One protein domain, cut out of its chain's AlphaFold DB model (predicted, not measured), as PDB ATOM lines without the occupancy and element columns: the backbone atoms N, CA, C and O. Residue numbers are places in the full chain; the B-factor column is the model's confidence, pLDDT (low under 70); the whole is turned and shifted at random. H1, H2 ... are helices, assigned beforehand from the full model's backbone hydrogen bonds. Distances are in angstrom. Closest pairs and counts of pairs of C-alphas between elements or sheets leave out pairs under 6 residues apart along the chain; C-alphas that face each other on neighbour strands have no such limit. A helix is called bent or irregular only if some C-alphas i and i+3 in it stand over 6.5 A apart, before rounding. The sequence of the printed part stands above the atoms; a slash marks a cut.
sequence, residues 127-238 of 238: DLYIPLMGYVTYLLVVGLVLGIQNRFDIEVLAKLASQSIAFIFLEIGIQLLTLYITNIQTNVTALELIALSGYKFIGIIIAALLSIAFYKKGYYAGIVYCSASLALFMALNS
ATOM      1  N   ASP A 127      23.097 -34.889  94.410       83.88
ATOM      2  CA  ASP A 127      22.563 -33.649  93.844       83.88
ATOM      3  C   ASP A 127      23.379 -33.196  92.633       83.88
ATOM      4  O   ASP A 127      24.585 -33.422  92.552       83.88
ATOM      5  N   LEU A 128      22.702 -32.561  91.674       82.12
ATOM      6  CA  LEU A 128      23.331 -32.090  90.436       82.12
ATOM      7  C   LEU A 128      23.651 -30.587  90.484       82.12
ATOM      8  O   LEU A 128      24.468 -30.096  89.705       82.12
ATOM      9  N   TYR A 129      23.036 -29.856  91.421       86.19
ATOM     10  CA  TYR A 129      23.267 -28.426  91.615       86.19
ATOM     11  C   TYR A 129      24.710 -28.131  92.035       86.19
ATOM     12  O   TYR A 129      25.343 -27.255  91.449       86.19
ATOM     13  N   ILE A 130      25.250 -28.855  93.021       86.56
ATOM     14  CA  ILE A 130      26.589 -28.571  93.542       86.56
ATOM     15  C   ILE A 130      27.682 -28.886  92.509       86.56
ATOM     16  O   ILE A 130      28.527 -28.018  92.303       86.56
ATOM     17  N   PRO A 131      27.677 -30.038  91.810       88.38
ATOM     18  CA  PRO A 131      28.553 -30.286  90.664       88.38
ATOM     19  C   PRO A 131      28.540 -29.180  89.608       88.38
ATOM     20  O   PRO A 131      29.597 -28.720  89.177       88.38
ATOM     21  N   LEU A 132      27.346 -28.726  89.211       89.06
ATOM     22  CA  LEU A 132      27.185 -27.698  88.186       89.06
ATOM     23  C   LEU A 132      27.764 -26.358  88.655       89.06
ATOM     24  O   LEU A 132      28.560 -25.739  87.950       89.06
ATOM     25  N   MET A 133      27.401 -25.928  89.865       90.12
ATOM     26  CA  MET A 133      27.909 -24.686  90.446       90.12
ATOM     27  C   MET A 133      29.413 -24.761  90.724       90.12
ATOM     28  O   MET A 133      30.128 -23.784  90.499       90.12
ATOM     29  N   GLY A 134      29.914 -25.922  91.148       90.06
ATOM     30  CA  GLY A 134      31.338 -26.214  91.303       90.06
ATOM     31  C   GLY A 134      32.097 -26.079  89.984       90.06
ATOM     32  O   GLY A 134      33.141 -25.446  89.924       90.06
ATOM     33  N   TYR A 135      31.554 -26.589  88.884       91.31
ATOM     34  CA  TYR A 135      32.186 -26.427  87.578       91.31
ATOM     35  C   TYR A 135      32.234 -24.956  87.121       91.31
ATOM     36  O   TYR A 135      33.282 -24.472  86.691       91.31
ATOM     37  N   VAL A 136      31.132 -24.212  87.271       92.69
ATOM     38  CA  VAL A 136      31.087 -22.779  86.923       92.69
ATOM     39  C   VAL A 136      32.083 -21.979  87.764       92.69
ATOM     40  O   VAL A 136      32.851 -21.181  87.229       92.69
ATOM     41  N   THR A 137      32.120 -22.217  89.075       93.00
ATOM     42  CA  THR A 137      33.059 -21.538  89.981       93.00
ATOM     43  C   THR A 137      34.512 -21.908  89.703       93.00
ATOM     44  O   THR A 137      35.370 -21.032  89.775       93.00
ATOM     45  N   TYR A 138      34.805 -23.146  89.298       91.44
ATOM     46  CA  TYR A 138      36.136 -23.539  88.837       91.44
ATOM     47  C   TYR A 138      36.596 -22.692  87.640       91.44
ATOM     48  O   TYR A 138      37.696 -22.139  87.678       91.44
ATOM     49  N   LEU A 139      35.748 -22.511  86.621       93.12
ATOM     50  CA  LEU A 139      36.079 -21.654  85.476       93.12
ATOM     51  C   LEU A 139      36.307 -20.197  85.891       93.12
ATOM     52  O   LEU A 139      37.241 -19.562  85.401       93.12
ATOM     53  N   LEU A 140      35.500 -19.680  86.821       92.88
ATOM     54  CA  LEU A 140      35.677 -18.326  87.353       92.88
ATOM     55  C   LEU A 140      37.004 -18.171  88.102       92.88
ATOM     56  O   LEU A 140      37.698 -17.180  87.900       92.88
ATOM     57  N   VAL A 141      37.384 -19.146  88.932       90.94
ATOM     58  CA  VAL A 141      38.653 -19.118  89.676       90.94
ATOM     59  C   VAL A 141      39.847 -19.213  88.728       90.94
ATOM     60  O   VAL A 141      40.799 -18.454  88.879       90.94
ATOM     61  N   VAL A 142      39.797 -20.085  87.719       89.81
ATOM     62  CA  VAL A 142      40.844 -20.168  86.686       89.81
ATOM     63  C   VAL A 142      40.958 -18.847  85.924       89.81
ATOM     64  O   VAL A 142      42.064 -18.332  85.754       89.81
ATOM     65  N   GLY A 143      39.830 -18.255  85.523       90.81
ATOM     66  CA  GLY A 143      39.798 -16.941  84.882       90.81
ATOM     67  C   GLY A 143      40.378 -15.837  85.771       90.81
ATOM     68  O   GLY A 143      41.168 -15.023  85.298       90.81
ATOM     69  N   LEU A 144      40.060 -15.851  87.070       91.00
ATOM     70  CA  LEU A 144      40.606 -14.917  88.055       91.00
ATOM     71  C   LEU A 144      42.127 -15.060  88.185       91.00
ATOM     72  O   LEU A 144      42.838 -14.057  88.179       91.00
ATOM     73  N   VAL A 145      42.642 -16.290  88.260       88.38
ATOM     74  CA  VAL A 145      44.087 -16.558  88.346       88.38
ATOM     75  C   VAL A 145      44.814 -16.070  87.092       88.38
ATOM     76  O   VAL A 145      45.845 -15.406  87.209       88.38
ATOM     77  N   LEU A 146      44.272 -16.340  85.900       89.62
ATOM     78  CA  LEU A 146      44.829 -15.850  84.632       89.62
ATOM     79  C   LEU A 146      44.793 -14.314  84.543       89.62
ATOM     80  O   LEU A 146      45.749 -13.701  84.060       89.62
ATOM     81  N   GLY A 147      43.724 -13.698  85.055       89.94
ATOM     82  CA  GLY A 147      43.569 -12.247  85.147       89.94
ATOM     83  C   GLY A 147      44.611 -11.596  86.059       89.94
ATOM     84  O   GLY A 147      45.279 -10.655  85.645       89.94
ATOM     85  N   ILE A 148      44.829 -12.144  87.261       89.25
ATOM     86  CA  ILE A 148      45.851 -11.652  88.209       89.25
ATOM     87  C   ILE A 148      47.262 -11.764  87.613       89.25
ATOM     88  O   ILE A 148      48.120 -10.921  87.870       89.25
ATOM     89  N   GLN A 149      47.515 -12.784  86.791       87.81
ATOM     90  CA  GLN A 149      48.806 -12.981  86.126       87.81
ATOM     91  C   GLN A 149      49.015 -12.084  84.893       87.81
ATOM     92  O   GLN A 149      50.059 -12.198  84.251       87.81
ATOM     93  N   ASN A 150      48.060 -11.205  84.548       87.94
ATOM     94  CA  ASN A 150      48.066 -10.392  83.321       87.94
ATOM     95  C   ASN A 150      48.249 -11.225  82.035       87.94
ATOM     96  O   ASN A 150      48.792 -10.748  81.041       87.94
ATOM     97  N   ARG A 151      47.812 -12.489  82.052       87.75
ATOM     98  CA  ARG A 151      47.876 -13.431  80.920       87.75
ATOM     99  C   ARG A 151      46.485 -13.970  80.614       87.75
ATOM    100  O   ARG A 151      46.288 -15.173  80.459       87.75
ATOM    101  N   PHE A 152      45.505 -13.072  80.611       87.19
ATOM    102  CA  PHE A 152      44.130 -13.446  80.334       87.19
ATOM    103  C   PHE A 152      43.976 -13.757  78.848       87.19
ATOM    104  O   PHE A 152      43.938 -12.857  78.012       87.19
ATOM    105  N   ASP A 153      43.892 -15.046  78.547       91.94
ATOM    106  CA  ASP A 153      43.619 -15.555  77.214       91.94
ATOM    107  C   ASP A 153      42.394 -16.476  77.276       91.94
ATOM    108  O   ASP A 153      42.373 -17.491  77.984       91.94
ATOM    109  N   ILE A 154      41.349 -16.092  76.542       91.50
ATOM    110  CA  ILE A 154      40.079 -16.820  76.480       91.50
ATOM    111  C   ILE A 154      40.296 -18.196  75.841       91.50
ATOM    112  O   ILE A 154      39.605 -19.148  76.202       91.50
ATOM    113  N   GLU A 155      41.287 -18.338  74.955       93.56
ATOM    114  CA  GLU A 155      41.606 -19.613  74.322       93.56
ATOM    115  C   GLU A 155      42.099 -20.635  75.356       93.56
ATOM    116  O   GLU A 155      41.692 -21.798  75.333       93.56
ATOM    117  N   VAL A 156      42.918 -20.201  76.320       92.56
ATOM    118  CA  VAL A 156      43.407 -21.061  77.408       92.56
ATOM    119  C   VAL A 156      42.262 -21.455  78.340       92.56
ATOM    120  O   VAL A 156      42.130 -22.630  78.689       92.56
ATOM    121  N   LEU A 157      41.396 -20.504  78.699       93.00
ATOM    122  CA  LEU A 157      40.228 -20.778  79.537       93.00
ATOM    123  C   LEU A 157      39.269 -21.776  78.862       93.00
ATOM    124  O   LEU A 157      38.832 -22.740  79.494       93.00
ATOM    125  N   ALA A 158      38.993 -21.592  77.569       93.88
ATOM    126  CA  ALA A 158      38.142 -22.482  76.781       93.88
ATOM    127  C   ALA A 158      38.758 -23.880  76.598       93.88
ATOM    128  O   ALA A 158      38.037 -24.882  76.661       93.88
ATOM    129  N   LYS A 159      40.087 -23.972  76.433       94.94
ATOM    130  CA  LYS A 159      40.816 -25.250  76.408       94.94
ATOM    131  C   LYS A 159      40.661 -26.002  77.727       94.94
ATOM    132  O   LYS A 159      40.277 -27.170  77.708       94.94
ATOM    133  N   LEU A 160      40.879 -25.335  78.866       92.44
ATOM    134  CA  LEU A 160      40.711 -25.951  80.189       92.44
ATOM    135  C   LEU A 160      39.264 -26.397  80.435       92.44
ATOM    136  O   LEU A 160      39.046 -27.489  80.965       92.44
ATOM    137  N   ALA A 161      38.284 -25.586  80.032       93.31
ATOM    138  CA  ALA A 161      36.868 -25.929  80.125       93.31
ATOM    139  C   ALA A 161      36.539 -27.199  79.323       93.31
ATOM    140  O   ALA A 161      36.010 -28.170  79.865       93.31
ATOM    141  N   SER A 162      36.930 -27.229  78.049       95.06
ATOM    142  CA  SER A 162      36.666 -28.359  77.150       95.06
ATOM    143  C   SER A 162      37.357 -29.639  77.623       95.06
ATOM    144  O   SER A 162      36.737 -30.702  77.655       95.06
ATOM    145  N   GLN A 163      38.612 -29.533  78.071       93.62
ATOM    146  CA  GLN A 163      39.357 -30.649  78.653       93.62
ATOM    147  C   GLN A 163      38.657 -31.192  79.905       93.62
ATOM    148  O   GLN A 163      38.509 -32.402  80.058       93.62
ATOM    149  N   SER A 164      38.192 -30.308  80.790       90.56
ATOM    150  CA  SER A 164      37.506 -30.706  82.025       90.56
ATOM    151  C   SER A 164      36.201 -31.447  81.731       90.56
ATOM    152  O   SER A 164      35.951 -32.495  82.323       90.56
ATOM    153  N   ILE A 165      35.403 -30.952  80.778       91.12
ATOM    154  CA  ILE A 165      34.182 -31.627  80.319       91.12
ATOM    155  C   ILE A 165      34.513 -33.002  79.727       91.12
ATOM    156  O   ILE A 165      33.856 -33.985  80.070       91.12
ATOM    157  N   ALA A 166      35.556 -33.100  78.898       93.12
ATOM    158  CA  ALA A 166      35.989 -34.374  78.327       93.12
ATOM    159  C   ALA A 166      36.364 -35.399  79.412       93.12
ATOM    160  O   ALA A 166      35.953 -36.555  79.325       93.12
ATOM    161  N   PHE A 167      37.063 -34.979  80.475       90.31
ATOM    162  CA  PHE A 167      37.362 -35.850  81.615       90.31
ATOM    163  C   PHE A 167      36.109 -36.310  82.366       90.31
ATOM    164  O   PHE A 167      36.071 -37.458  82.792       90.31
ATOM    165  N   ILE A 168      35.084 -35.460  82.518       87.88
ATOM    166  CA  ILE A 168      33.804 -35.866  83.130       87.88
ATOM    167  C   ILE A 168      33.145 -36.972  82.296       87.88
ATOM    168  O   ILE A 168      32.769 -38.006  82.843       87.88
ATOM    169  N   PHE A 169      33.040 -36.792  80.975       89.31
ATOM    170  CA  PHE A 169      32.461 -37.809  80.087       89.31
ATOM    171  C   PHE A 169      33.241 -39.124  80.118       89.31
ATOM    172  O   PHE A 169      32.643 -40.196  80.192       89.31
ATOM    173  N   LEU A 170      34.572 -39.037  80.086       90.44
ATOM    174  CA  LEU A 170      35.450 -40.197  80.170       90.44
ATOM    175  C   LEU A 170      35.254 -40.943  81.496       90.44
ATOM    176  O   LEU A 170      35.131 -42.163  81.492       90.44
ATOM    177  N   GLU A 171      35.175 -40.230  82.619       87.06
ATOM    178  CA  GLU A 171      34.994 -40.825  83.945       87.06
ATOM    179  C   GLU A 171      33.647 -41.543  84.082       87.06
ATOM    180  O   GLU A 171      33.612 -42.684  84.539       87.06
ATOM    181  N   ILE A 172      32.557 -40.935  83.600       87.31
ATOM    182  CA  ILE A 172      31.234 -41.582  83.553       87.31
ATOM    183  C   ILE A 172      31.291 -42.845  82.686       87.31
ATOM    184  O   ILE A 172      30.728 -43.875  83.055       87.31
ATOM    185  N   GLY A 173      31.990 -42.788  81.547       86.81
ATOM    186  CA  GLY A 173      32.192 -43.938  80.667       86.81
ATOM    187  C   GLY A 173      32.941 -45.080  81.355       86.81
ATOM    188  O   GLY A 173      32.516 -46.230  81.260       86.81
ATOM    189  N   ILE A 174      34.006 -44.767  82.099       88.38
ATOM    190  CA  ILE A 174      34.754 -45.754  82.890       88.38
ATOM    191  C   ILE A 174      33.868 -46.345  83.989       88.38
ATOM    192  O   ILE A 174      33.823 -47.561  84.120       88.38
ATOM    193  N   GLN A 175      33.131 -45.529  84.746       85.00
ATOM    194  CA  GLN A 175      32.252 -46.018  85.813       85.00
ATOM    195  C   GLN A 175      31.130 -46.910  85.271       85.00
ATOM    196  O   GLN A 175      30.829 -47.947  85.860       85.00
ATOM    197  N   LEU A 176      30.546 -46.548  84.127       84.50
ATOM    198  CA  LEU A 176      29.530 -47.359  83.462       84.50
ATOM    199  C   LEU A 176      30.113 -48.684  82.961       84.50
ATOM    200  O   LEU A 176      29.485 -49.728  83.121       84.50
ATOM    201  N   LEU A 177      31.327 -48.654  82.405       85.81
ATOM    202  CA  LEU A 177      32.054 -49.854  82.000       85.81
ATOM    203  C   LEU A 177      32.373 -50.749  83.205       85.81
ATOM    204  O   LEU A 177      32.178 -51.958  83.128       85.81
ATOM    205  N   THR A 178      32.816 -50.176  84.326       86.19
ATOM    206  CA  THR A 178      33.048 -50.913  85.572       86.19
ATOM    207  C   THR A 178      31.763 -51.578  86.049       86.19
ATOM    208  O   THR A 178      31.762 -52.781  86.281       86.19
ATOM    209  N   LEU A 179      30.653 -50.838  86.117       82.50
ATOM    210  CA  LEU A 179      29.361 -51.375  86.549       82.50
ATOM    211  C   LEU A 179      28.873 -52.504  85.629       82.50
ATOM    212  O   LEU A 179      28.346 -53.512  86.099       82.50
ATOM    213  N   TYR A 180      29.104 -52.347  84.325       83.94
ATOM    214  CA  TYR A 180      28.806 -53.357  83.318       83.94
ATOM    215  C   TYR A 180      29.632 -54.635  83.522       83.94
ATOM    216  O   TYR A 180      29.072 -55.730  83.530       83.94
ATOM    217  N   ILE A 181      30.947 -54.510  83.743       87.38
ATOM    218  CA  ILE A 181      31.848 -55.649  83.986       87.38
ATOM    219  C   ILE A 181      31.505 -56.354  85.304       87.38
ATOM    220  O   ILE A 181      31.508 -57.581  85.359       87.38
ATOM    221  N   THR A 182      31.199 -55.605  86.366       82.06
ATOM    222  CA  THR A 182      30.915 -56.173  87.695       82.06
ATOM    223  C   THR A 182      29.507 -56.781  87.796       82.06
ATOM    224  O   THR A 182      29.236 -57.503  88.750       82.06
ATOM    225  N   ASN A 183      28.619 -56.555  86.814       75.38
ATOM    226  CA  ASN A 183      27.272 -57.149  86.722       75.38
ATOM    227  C   ASN A 183      26.465 -57.063  88.037       75.38
ATOM    228  O   ASN A 183      25.716 -57.965  88.414       75.38
ATOM    229  N   ILE A 184      26.632 -55.966  88.775       72.25
ATOM    230  CA  ILE A 184      25.829 -55.711  89.965       72.25
ATOM    231  C   ILE A 184      24.571 -54.994  89.486       72.25
ATOM    232  O   ILE A 184      24.656 -53.875  88.978       72.25
ATOM    233  N   GLN A 185      23.406 -55.626  89.658       58.75
ATOM    234  CA  GLN A 185      22.087 -55.027  89.414       58.75
ATOM    235  C   GLN A 185      21.810 -53.924  90.447       58.75
ATOM    236  O   GLN A 185      20.989 -54.057  91.351       58.75
ATOM    237  N   THR A 186      22.548 -52.827  90.344       59.31
ATOM    238  CA  THR A 186      22.337 -51.626  91.138       59.31
ATOM    239  C   THR A 186      21.355 -50.726  90.394       59.31
ATOM    240  O   THR A 186      21.518 -50.437  89.213       59.31
ATOM    241  N   ASN A 187      20.320 -50.252  91.092       60.09
ATOM    242  CA  ASN A 187      19.389 -49.234  90.588       60.09
ATOM    243  C   ASN A 187      20.028 -47.826  90.613       60.09
ATOM    244  O   ASN A 187      19.371 -46.848  90.962       60.09
ATOM    245  N   VAL A 188      21.323 -47.714  90.301       65.50
ATOM    246  CA  VAL A 188      22.007 -46.418  90.248       65.50
ATOM    247  C   VAL A 188      21.733 -45.757  88.910       65.50
ATOM    248  O   VAL A 188      22.003 -46.301  87.839       65.50
ATOM    249  N   THR A 189      21.142 -44.569  88.967       72.00
ATOM    250  CA  THR A 189      20.824 -43.813  87.751       72.00
ATOM    251  C   THR A 189      22.097 -43.139  87.242       72.00
ATOM    252  O   THR A 189      22.884 -42.637  88.038       72.00
ATOM    253  N   ALA A 190      22.286 -43.023  85.920       69.94
ATOM    254  CA  ALA A 190      23.426 -42.292  85.341       69.94
ATOM    255  C   ALA A 190      23.580 -40.860  85.909       69.94
ATOM    256  O   ALA A 190      24.688 -40.352  86.040       69.94
ATOM    257  N   LEU A 191      22.467 -40.233  86.308       71.56
ATOM    258  CA  LEU A 191      22.437 -38.930  86.981       71.56
ATOM    259  C   LEU A 191      23.126 -38.935  88.356       71.56
ATOM    260  O   LEU A 191      23.762 -37.948  88.710       71.56
ATOM    261  N   GLU A 192      23.031 -40.028  89.115       76.12
ATOM    262  CA  GLU A 192      23.697 -40.163  90.415       76.12
ATOM    263  C   GLU A 192      25.214 -40.333  90.244       76.12
ATOM    264  O   GLU A 192      25.978 -39.763  91.018       76.12
ATOM    265  N   LEU A 193      25.662 -41.034  89.192       77.50
ATOM    266  CA  LEU A 193      27.088 -41.143  88.849       77.50
ATOM    267  C   LEU A 193      27.672 -39.781  88.446       77.50
ATOM    268  O   LEU A 193      28.751 -39.389  88.900       77.50
ATOM    269  N   ILE A 194      26.933 -39.022  87.631       81.06
ATOM    270  CA  ILE A 194      27.308 -37.651  87.261       81.06
ATOM    271  C   ILE A 194      27.400 -36.772  88.513       81.06
ATOM    272  O   ILE A 194      28.377 -36.042  88.675       81.06
ATOM    273  N   ALA A 195      26.417 -36.866  89.415       79.06
ATOM    274  CA  ALA A 195      26.431 -36.130  90.672       79.06
ATOM    275  C   ALA A 195      27.671 -36.474  91.516       79.06
ATOM    276  O   ALA A 195      28.386 -35.572  91.951       79.06
ATOM    277  N   LEU A 196      27.971 -37.768  91.679       76.19
ATOM    278  CA  LEU A 196      29.090 -38.245  92.491       76.19
ATOM    279  C   LEU A 196      30.453 -37.802  91.934       76.19
ATOM    280  O   LEU A 196      31.272 -37.260  92.677       76.19
ATOM    281  N   SER A 197      30.682 -37.966  90.625       79.56
ATOM    282  CA  SER A 197      31.941 -37.547  89.977       79.56
ATOM    283  C   SER A 197      32.157 -36.029  90.019       79.56
ATOM    284  O   SER A 197      33.287 -35.541  90.074       79.56
ATOM    285  N   GLY A 198      31.072 -35.254  90.035       79.38
ATOM    286  CA  GLY A 198      31.116 -33.799  90.012       79.38
ATOM    287  C   GLY A 198      31.599 -33.137  91.306       79.38
ATOM    288  O   GLY A 198      32.087 -32.007  91.269       79.38
ATOM    289  N   TYR A 199      31.546 -33.820  92.454       84.12
ATOM    290  CA  TYR A 199      31.995 -33.236  93.728       84.12
ATOM    291  C   TYR A 199      33.506 -32.958  93.780       84.12
ATOM    292  O   TYR A 199      33.951 -32.130  94.581       84.12
ATOM    293  N   LYS A 200      34.300 -33.555  92.881       83.94
ATOM    294  CA  LYS A 200      35.749 -33.306  92.776       83.94
ATOM    295  C   LYS A 200      36.094 -31.835  92.527       83.94
ATOM    296  O   LYS A 200      37.128 -31.362  92.994       83.94
ATOM    297  N   PHE A 201      35.222 -31.094  91.835       85.94
ATOM    298  CA  PHE A 201      35.471 -29.689  91.499       85.94
ATOM    299  C   PHE A 201      35.561 -28.798  92.736       85.94
ATOM    300  O   PHE A 201      36.385 -27.888  92.770       85.94
ATOM    301  N   ILE A 202      34.789 -29.095  93.783       85.25
ATOM    302  CA  ILE A 202      34.824 -28.343  95.044       85.25
ATOM    303  C   ILE A 202      36.201 -28.441  95.690       85.25
ATOM    304  O   ILE A 202      36.773 -27.438  96.112       85.25
ATOM    305  N   GLY A 203      36.745 -29.655  95.737       81.75
ATOM    306  CA  GLY A 203      38.073 -29.887  96.272       81.75
ATOM    307  C   GLY A 203      39.152 -29.135  95.481       81.75
ATOM    308  O   GLY A 203      39.993 -28.456  96.073       81.75
ATOM    309  N   ILE A 204      39.074 -29.177  94.145       83.19
ATOM    310  CA  ILE A 204      39.996 -28.450  93.255       83.19
ATOM    311  C   ILE A 204      39.921 -26.936  93.500       83.19
ATOM    312  O   ILE A 204      40.962 -26.286  93.584       83.19
ATOM    313  N   ILE A 205      38.720 -26.369  93.663       86.06
ATOM    314  CA  ILE A 205      38.535 -24.939  93.958       86.06
ATOM    315  C   ILE A 205      39.206 -24.560  95.273       86.06
ATOM    316  O   ILE A 205      39.931 -23.570  95.332       86.06
ATOM    317  N   ILE A 206      38.997 -25.349  96.325       82.50
ATOM    318  CA  ILE A 206      39.590 -25.081  97.637       82.50
ATOM    319  C   ILE A 206      41.114 -25.147  97.551       82.50
ATOM    320  O   ILE A 206      41.789 -24.233  98.021       82.50
ATOM    321  N   ALA A 207      41.659 -26.170  96.889       78.19
ATOM    322  CA  ALA A 207      43.096 -26.279  96.657       78.19
ATOM    323  C   ALA A 207      43.645 -25.082  95.854       78.19
ATOM    324  O   ALA A 207      44.701 -24.546  96.194       78.19
ATOM    325  N   ALA A 208      42.918 -24.614  94.835       79.31
ATOM    326  CA  ALA A 208      43.290 -23.439  94.051       79.31
ATOM    327  C   ALA A 208      43.283 -22.150  94.896       79.31
ATOM    328  O   ALA A 208      44.229 -21.368  94.827       79.31
ATOM    329  N   LEU A 209      42.276 -21.953  95.753       82.00
ATOM    330  CA  LEU A 209      42.209 -20.808  96.669       82.00
ATOM    331  C   LEU A 209      43.344 -20.834  97.706       82.00
ATOM    332  O   LEU A 209      43.995 -19.813  97.940       82.00
ATOM    333  N   LEU A 210      43.648 -22.006  98.274       77.62
ATOM    334  CA  LEU A 210      44.796 -22.202  99.168       77.62
ATOM    335  C   LEU A 210      46.130 -21.912  98.469       77.62
ATOM    336  O   LEU A 210      47.034 -21.346  99.082       77.62
ATOM    337  N   SER A 211      46.251 -22.257  97.185       76.75
ATOM    338  CA  SER A 211      47.441 -21.955  96.388       76.75
ATOM    339  C   SER A 211      47.668 -20.455  96.206       76.75
ATOM    340  O   SER A 211      48.818 -20.021  96.170       76.75
ATOM    341  N   ILE A 212      46.597 -19.665  96.083       78.38
ATOM    342  CA  ILE A 212      46.693 -18.202  95.999       78.38
ATOM    343  C   ILE A 212      47.099 -17.628  97.365       78.38
ATOM    344  O   ILE A 212      47.959 -16.756  97.426       78.38
ATOM    345  N   ALA A 213      46.532 -18.145  98.459       78.81
ATOM    346  CA  ALA A 213      46.769 -17.624  99.807       78.81
ATOM    347  C   ALA A 213      48.149 -17.984 100.397       78.81
ATOM    348  O   ALA A 213      48.752 -17.173 101.094       78.81
ATOM    349  N   PHE A 214      48.660 -19.192 100.135       76.69
ATOM    350  CA  PHE A 214      49.855 -19.746 100.798       76.69
ATOM    351  C   PHE A 214      50.998 -20.099  99.824       76.69
ATOM    352  O   PHE A 214      51.961 -20.781 100.200       76.69
ATOM    353  N   TYR A 215      50.909 -19.639  98.570       74.88
ATOM    354  CA  TYR A 215      51.899 -19.861  97.509       74.88
ATOM    355  C   TYR A 215      52.283 -21.357  97.369       74.88
ATOM    356  O   TYR A 215      51.433 -22.246  97.434       74.88
ATOM    357  N   LYS A 216      53.576 -21.673  97.181       65.44
ATOM    358  CA  LYS A 216      54.058 -23.032  96.862       65.44
ATOM    359  C   LYS A 216      53.747 -24.072  97.944       65.44
ATOM    360  O   LYS A 216      53.407 -25.199  97.604       65.44
ATOM    361  N   LYS A 217      53.844 -23.724  99.234       68.94
ATOM    362  CA  LYS A 217      53.580 -24.673 100.336       68.94
ATOM    363  C   LYS A 217      52.085 -24.988 100.466       68.94
ATOM    364  O   LYS A 217      51.728 -26.135 100.718       68.94
ATOM    365  N   GLY A 218      51.228 -23.992 100.223       69.44
ATOM    366  CA  GLY A 218      49.773 -24.147 100.202       69.44
ATOM    367  C   GLY A 218      49.259 -25.063  99.104       69.44
ATOM    368  O   GLY A 218      48.359 -25.858  99.348       69.44
ATOM    369  N   TYR A 219      49.857 -24.984  97.913       70.00
ATOM    370  CA  TYR A 219      49.464 -25.803  96.767       70.00
ATOM    371  C   TYR A 219      49.642 -27.305  97.032       70.00
ATOM    372  O   TYR A 219      48.699 -28.078  96.874       70.00
ATOM    373  N   TYR A 220      50.824 -27.721  97.507       74.62
ATOM    374  CA  TYR A 220      51.086 -29.134  97.803       74.62
ATOM    375  C   TYR A 220      50.250 -29.643  98.984       74.62
ATOM    376  O   TYR A 220      49.673 -30.725  98.896       74.62
ATOM    377  N   ALA A 221      50.127 -28.856 100.058       72.06
ATOM    378  CA  ALA A 221      49.286 -29.218 101.199       72.06
ATOM    379  C   ALA A 221      47.800 -29.322 100.808       72.06
ATOM    380  O   ALA A 221      47.116 -30.257 101.222       72.06
ATOM    381  N   GLY A 222      47.320 -28.406  99.961       69.12
ATOM    382  CA  GLY A 222      45.951 -28.385  99.454       69.12
ATOM    383  C   GLY A 222      45.628 -29.583  98.565       69.12
ATOM    384  O   GLY A 222      44.576 -30.188  98.736       69.12
ATOM    385  N   ILE A 223      46.538 -29.980  97.670       74.06
ATOM    386  CA  ILE A 223      46.343 -31.163  96.818       74.06
ATOM    387  C   ILE A 223      46.296 -32.444  97.647       74.06
ATOM    388  O   ILE A 223      45.408 -33.263  97.423       74.06
ATOM    389  N   VAL A 224      47.205 -32.612  98.613       77.81
ATOM    390  CA  VAL A 224      47.238 -33.810  99.469       77.81
ATOM    391  C   VAL A 224      45.996 -33.888 100.361       77.81
ATOM    392  O   VAL A 224      45.399 -34.952 100.497       77.81
ATOM    393  N   TYR A 225      45.564 -32.764 100.935       77.38
ATOM    394  CA  TYR A 225      44.347 -32.725 101.748       77.38
ATOM    395  C   TYR A 225      43.094 -32.985 100.905       77.38
ATOM    396  O   TYR A 225      42.222 -33.758 101.295       77.38
ATOM    397  N   CYS A 226      43.018 -32.383  99.718       69.12
ATOM    398  CA  CYS A 226      41.903 -32.558  98.800       69.12
ATOM    399  C   CYS A 226      41.805 -33.995  98.272       69.12
ATOM    400  O   CYS A 226      40.701 -34.533  98.188       69.12
ATOM    401  N   SER A 227      42.932 -34.625  97.925       73.81
ATOM    402  CA  SER A 227      42.945 -36.009  97.443       73.81
ATOM    403  C   SER A 227      42.537 -36.985  98.544       73.81
ATOM    404  O   SER A 227      41.701 -37.852  98.299       73.81
ATOM    405  N   ALA A 228      43.038 -36.796  99.769       72.62
ATOM    406  CA  ALA A 228      42.646 -37.597 100.924       72.62
ATOM    407  C   ALA A 228      41.156 -37.421 101.270       72.62
ATOM    408  O   ALA A 228      40.456 -38.406 101.498       72.62
ATOM    409  N   SER A 229      40.651 -36.183 101.258       66.31
ATOM    410  CA  SER A 229      39.247 -35.882 101.566       66.31
ATOM    411  C   SER A 229      38.283 -36.483 100.538       66.31
ATOM    412  O   SER A 229      37.275 -37.085 100.907       66.31
ATOM    413  N   LEU A 230      38.612 -36.377  99.245       66.56
ATOM    414  CA  LEU A 230      37.792 -36.924  98.163       66.56
ATOM    415  C   LEU A 230      37.798 -38.459  98.161       66.56
ATOM    416  O   LEU A 230      36.748 -39.073  97.978       66.56
ATOM    417  N   ALA A 231      38.961 -39.074  98.400       72.50
ATOM    418  CA  ALA A 231      39.082 -40.526  98.500       72.50
ATOM    419  C   ALA A 231      38.236 -41.082  99.653       72.50
ATOM    420  O   ALA A 231      37.520 -42.063  99.465       72.50
ATOM    421  N   LEU A 232      38.257 -40.425 100.817       67.38
ATOM    422  CA  LEU A 232      37.420 -40.809 101.954       67.38
ATOM    423  C   LEU A 232      35.934 -40.605 101.668       67.38
ATOM    424  O   LEU A 232      35.144 -41.494 101.961       67.38
ATOM    425  N   PHE A 233      35.547 -39.482 101.062       67.31
ATOM    426  CA  PHE A 233      34.151 -39.228 100.706       67.31
ATOM    427  C   PHE A 233      33.597 -40.289  99.748       67.31
ATOM    428  O   PHE A 233      32.489 -40.768  99.967       67.31
ATOM    429  N   MET A 234      34.360 -40.687  98.723       65.62
ATOM    430  CA  MET A 234      33.940 -41.759  97.814       65.62
ATOM    431  C   MET A 234      33.937 -43.131  98.490       65.62
ATOM    432  O   MET A 234      32.990 -43.881  98.299       65.62
ATOM    433  N   ALA A 235      34.944 -43.449  99.309       63.78
ATOM    434  CA  ALA A 235      34.997 -44.723 100.027       63.78
ATOM    435  C   ALA A 235      33.862 -44.881 101.054       63.78
ATOM    436  O   ALA A 235      33.422 -45.995 101.305       63.78
ATOM    437  N   LEU A 236      33.391 -43.776 101.641       61.06
ATOM    438  CA  LEU A 236      32.303 -43.763 102.624       61.06
ATOM    439  C   LEU A 236      30.902 -43.683 101.988       61.06
ATOM    440  O   LEU A 236      29.930 -44.029 102.654       61.06
ATOM    441  N   ASN A 237      30.786 -43.227 100.732       54.66
ATOM    442  CA  ASN A 237      29.527 -43.210  99.962       54.66
ATOM    443  C   ASN A 237      29.353 -44.406  99.001       54.66
ATOM    444  O   ASN A 237      28.312 -44.491  98.345       54.66
ATOM    445  N   SER A 238      30.365 -45.271  98.870       49.84
ATOM    446  CA  SER A 238      30.349 -46.476  98.023       49.84
ATOM    447  C   SER A 238      29.689 -47.674  98.695       49.84
ATOM    448  O   SER A 238      29.651 -47.735  99.941       49.84
TER     449      SER A 238
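This is residues 127 to 238 of the 238 residues of an uncharacterized protein of Cimex lectularius (UniProt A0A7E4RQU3). Two long helices, H1 and H2, form a hairpin that opens as a V; the short H3 sits in its mouth, touching both, and the arm H4a runs along H1 on from H3, before the arm H4b folds back antiparallel over H4a, on the side away from H1. The far end of H2 and the start of the link after it, residues 180 to 187, stick out free. The printed part has 112 residues with four named helices in the order H1, H2, H3, H4 and no named strand; its class is all helix, and H4 is bent into the arms H4a and H4b. The whole is elongated, with spans of 52 by 29 by 23 A, and only just loose, close to compact, with a radius of gyration of the C-alphas of 15.9 A.

The printed part begins at Asp 127, and H1 follows as residues 129 to 148, from C-alpha 129 at (23.267, -28.426, 91.615), 28.3 A from first to last C-alpha. H2 is residues 154 to 182 and is 41.9 A long; its last C-alpha, that of Thr 182, is at (30.915, -56.173, 87.695). H3 is the short helix of residues 190 to 198. H4, residues 200 to 237, has the most residues, 38, and by its hydrogen bonds it was assigned as one helix, but it is bent: C-alphas 213 and 216 are 9.5 A apart. Its arm H4a is residues 200 to 213, 20.4 A long, and its arm H4b is residues 216 to 237, 31.9 A long, ending with C-alpha 237 at (29.527, -43.210, 99.962); residues 214 and 215 belong to neither arm.

H1 and H2 are a helical hairpin joined by a tight link of 5 residues. They touch with residues 139 to 143 of H1 and residues 157 to 161 of H2 alone, the closest C-alphas being those of Gly 143 and Leu 157, 6.6 A apart. They run opposite ways at a shallow tilt of 33 degrees, only just short of steep. H3 touches H2 beside residues 168 to 175 of H2 alone, closest at the C-alphas of Ile 172 and Ile 194, 6.7 A apart, at a steep tilt of 52 degrees. H3 also touches H1 beside residues 130 to 135 of H1 alone, closest at the C-alphas of Pro 131 and Gly 198, 4.4 A apart. H3 and H4a meet only through their link. H4a touches H1, closest at the C-alphas of Gly 134 and Phe 201, 5.4 A apart, and they run the same way at a shallow tilt of 28 degrees. H4b touches H4a, closest at the C-alphas of Ser 211 and Tyr 219, 4.4 A apart, and they run opposite ways at a shallow tilt of 20 degrees. H4b is apart from H1 and H2, and only just apart from H3, with their closest C-alphas 8.0 A apart; H2 and H4a are apart too. In H1, H2, H3 and H4a every O i to N i+4 pair is within hydrogen-bond range, and in H4b 17 of 18 are.

The two C-alphas farthest apart, those of Asn 150 and Gln 185, are 52.0 A apart. Without residues 180 to 187, which stand free, the body spans 45 by 29 by 22 A. The printed part has no cut, and it ends at Ser 238, the chain's last residue. The links H1 to H2 and H3 to H4 are tight, and the link H2 to H3, of 7 residues, is short. The mean pLDDT of the printed part is 81.3; 19 residues are under 70, among them residues 185 to 188 and residues 232 to 238, and the mean of H4b is 69.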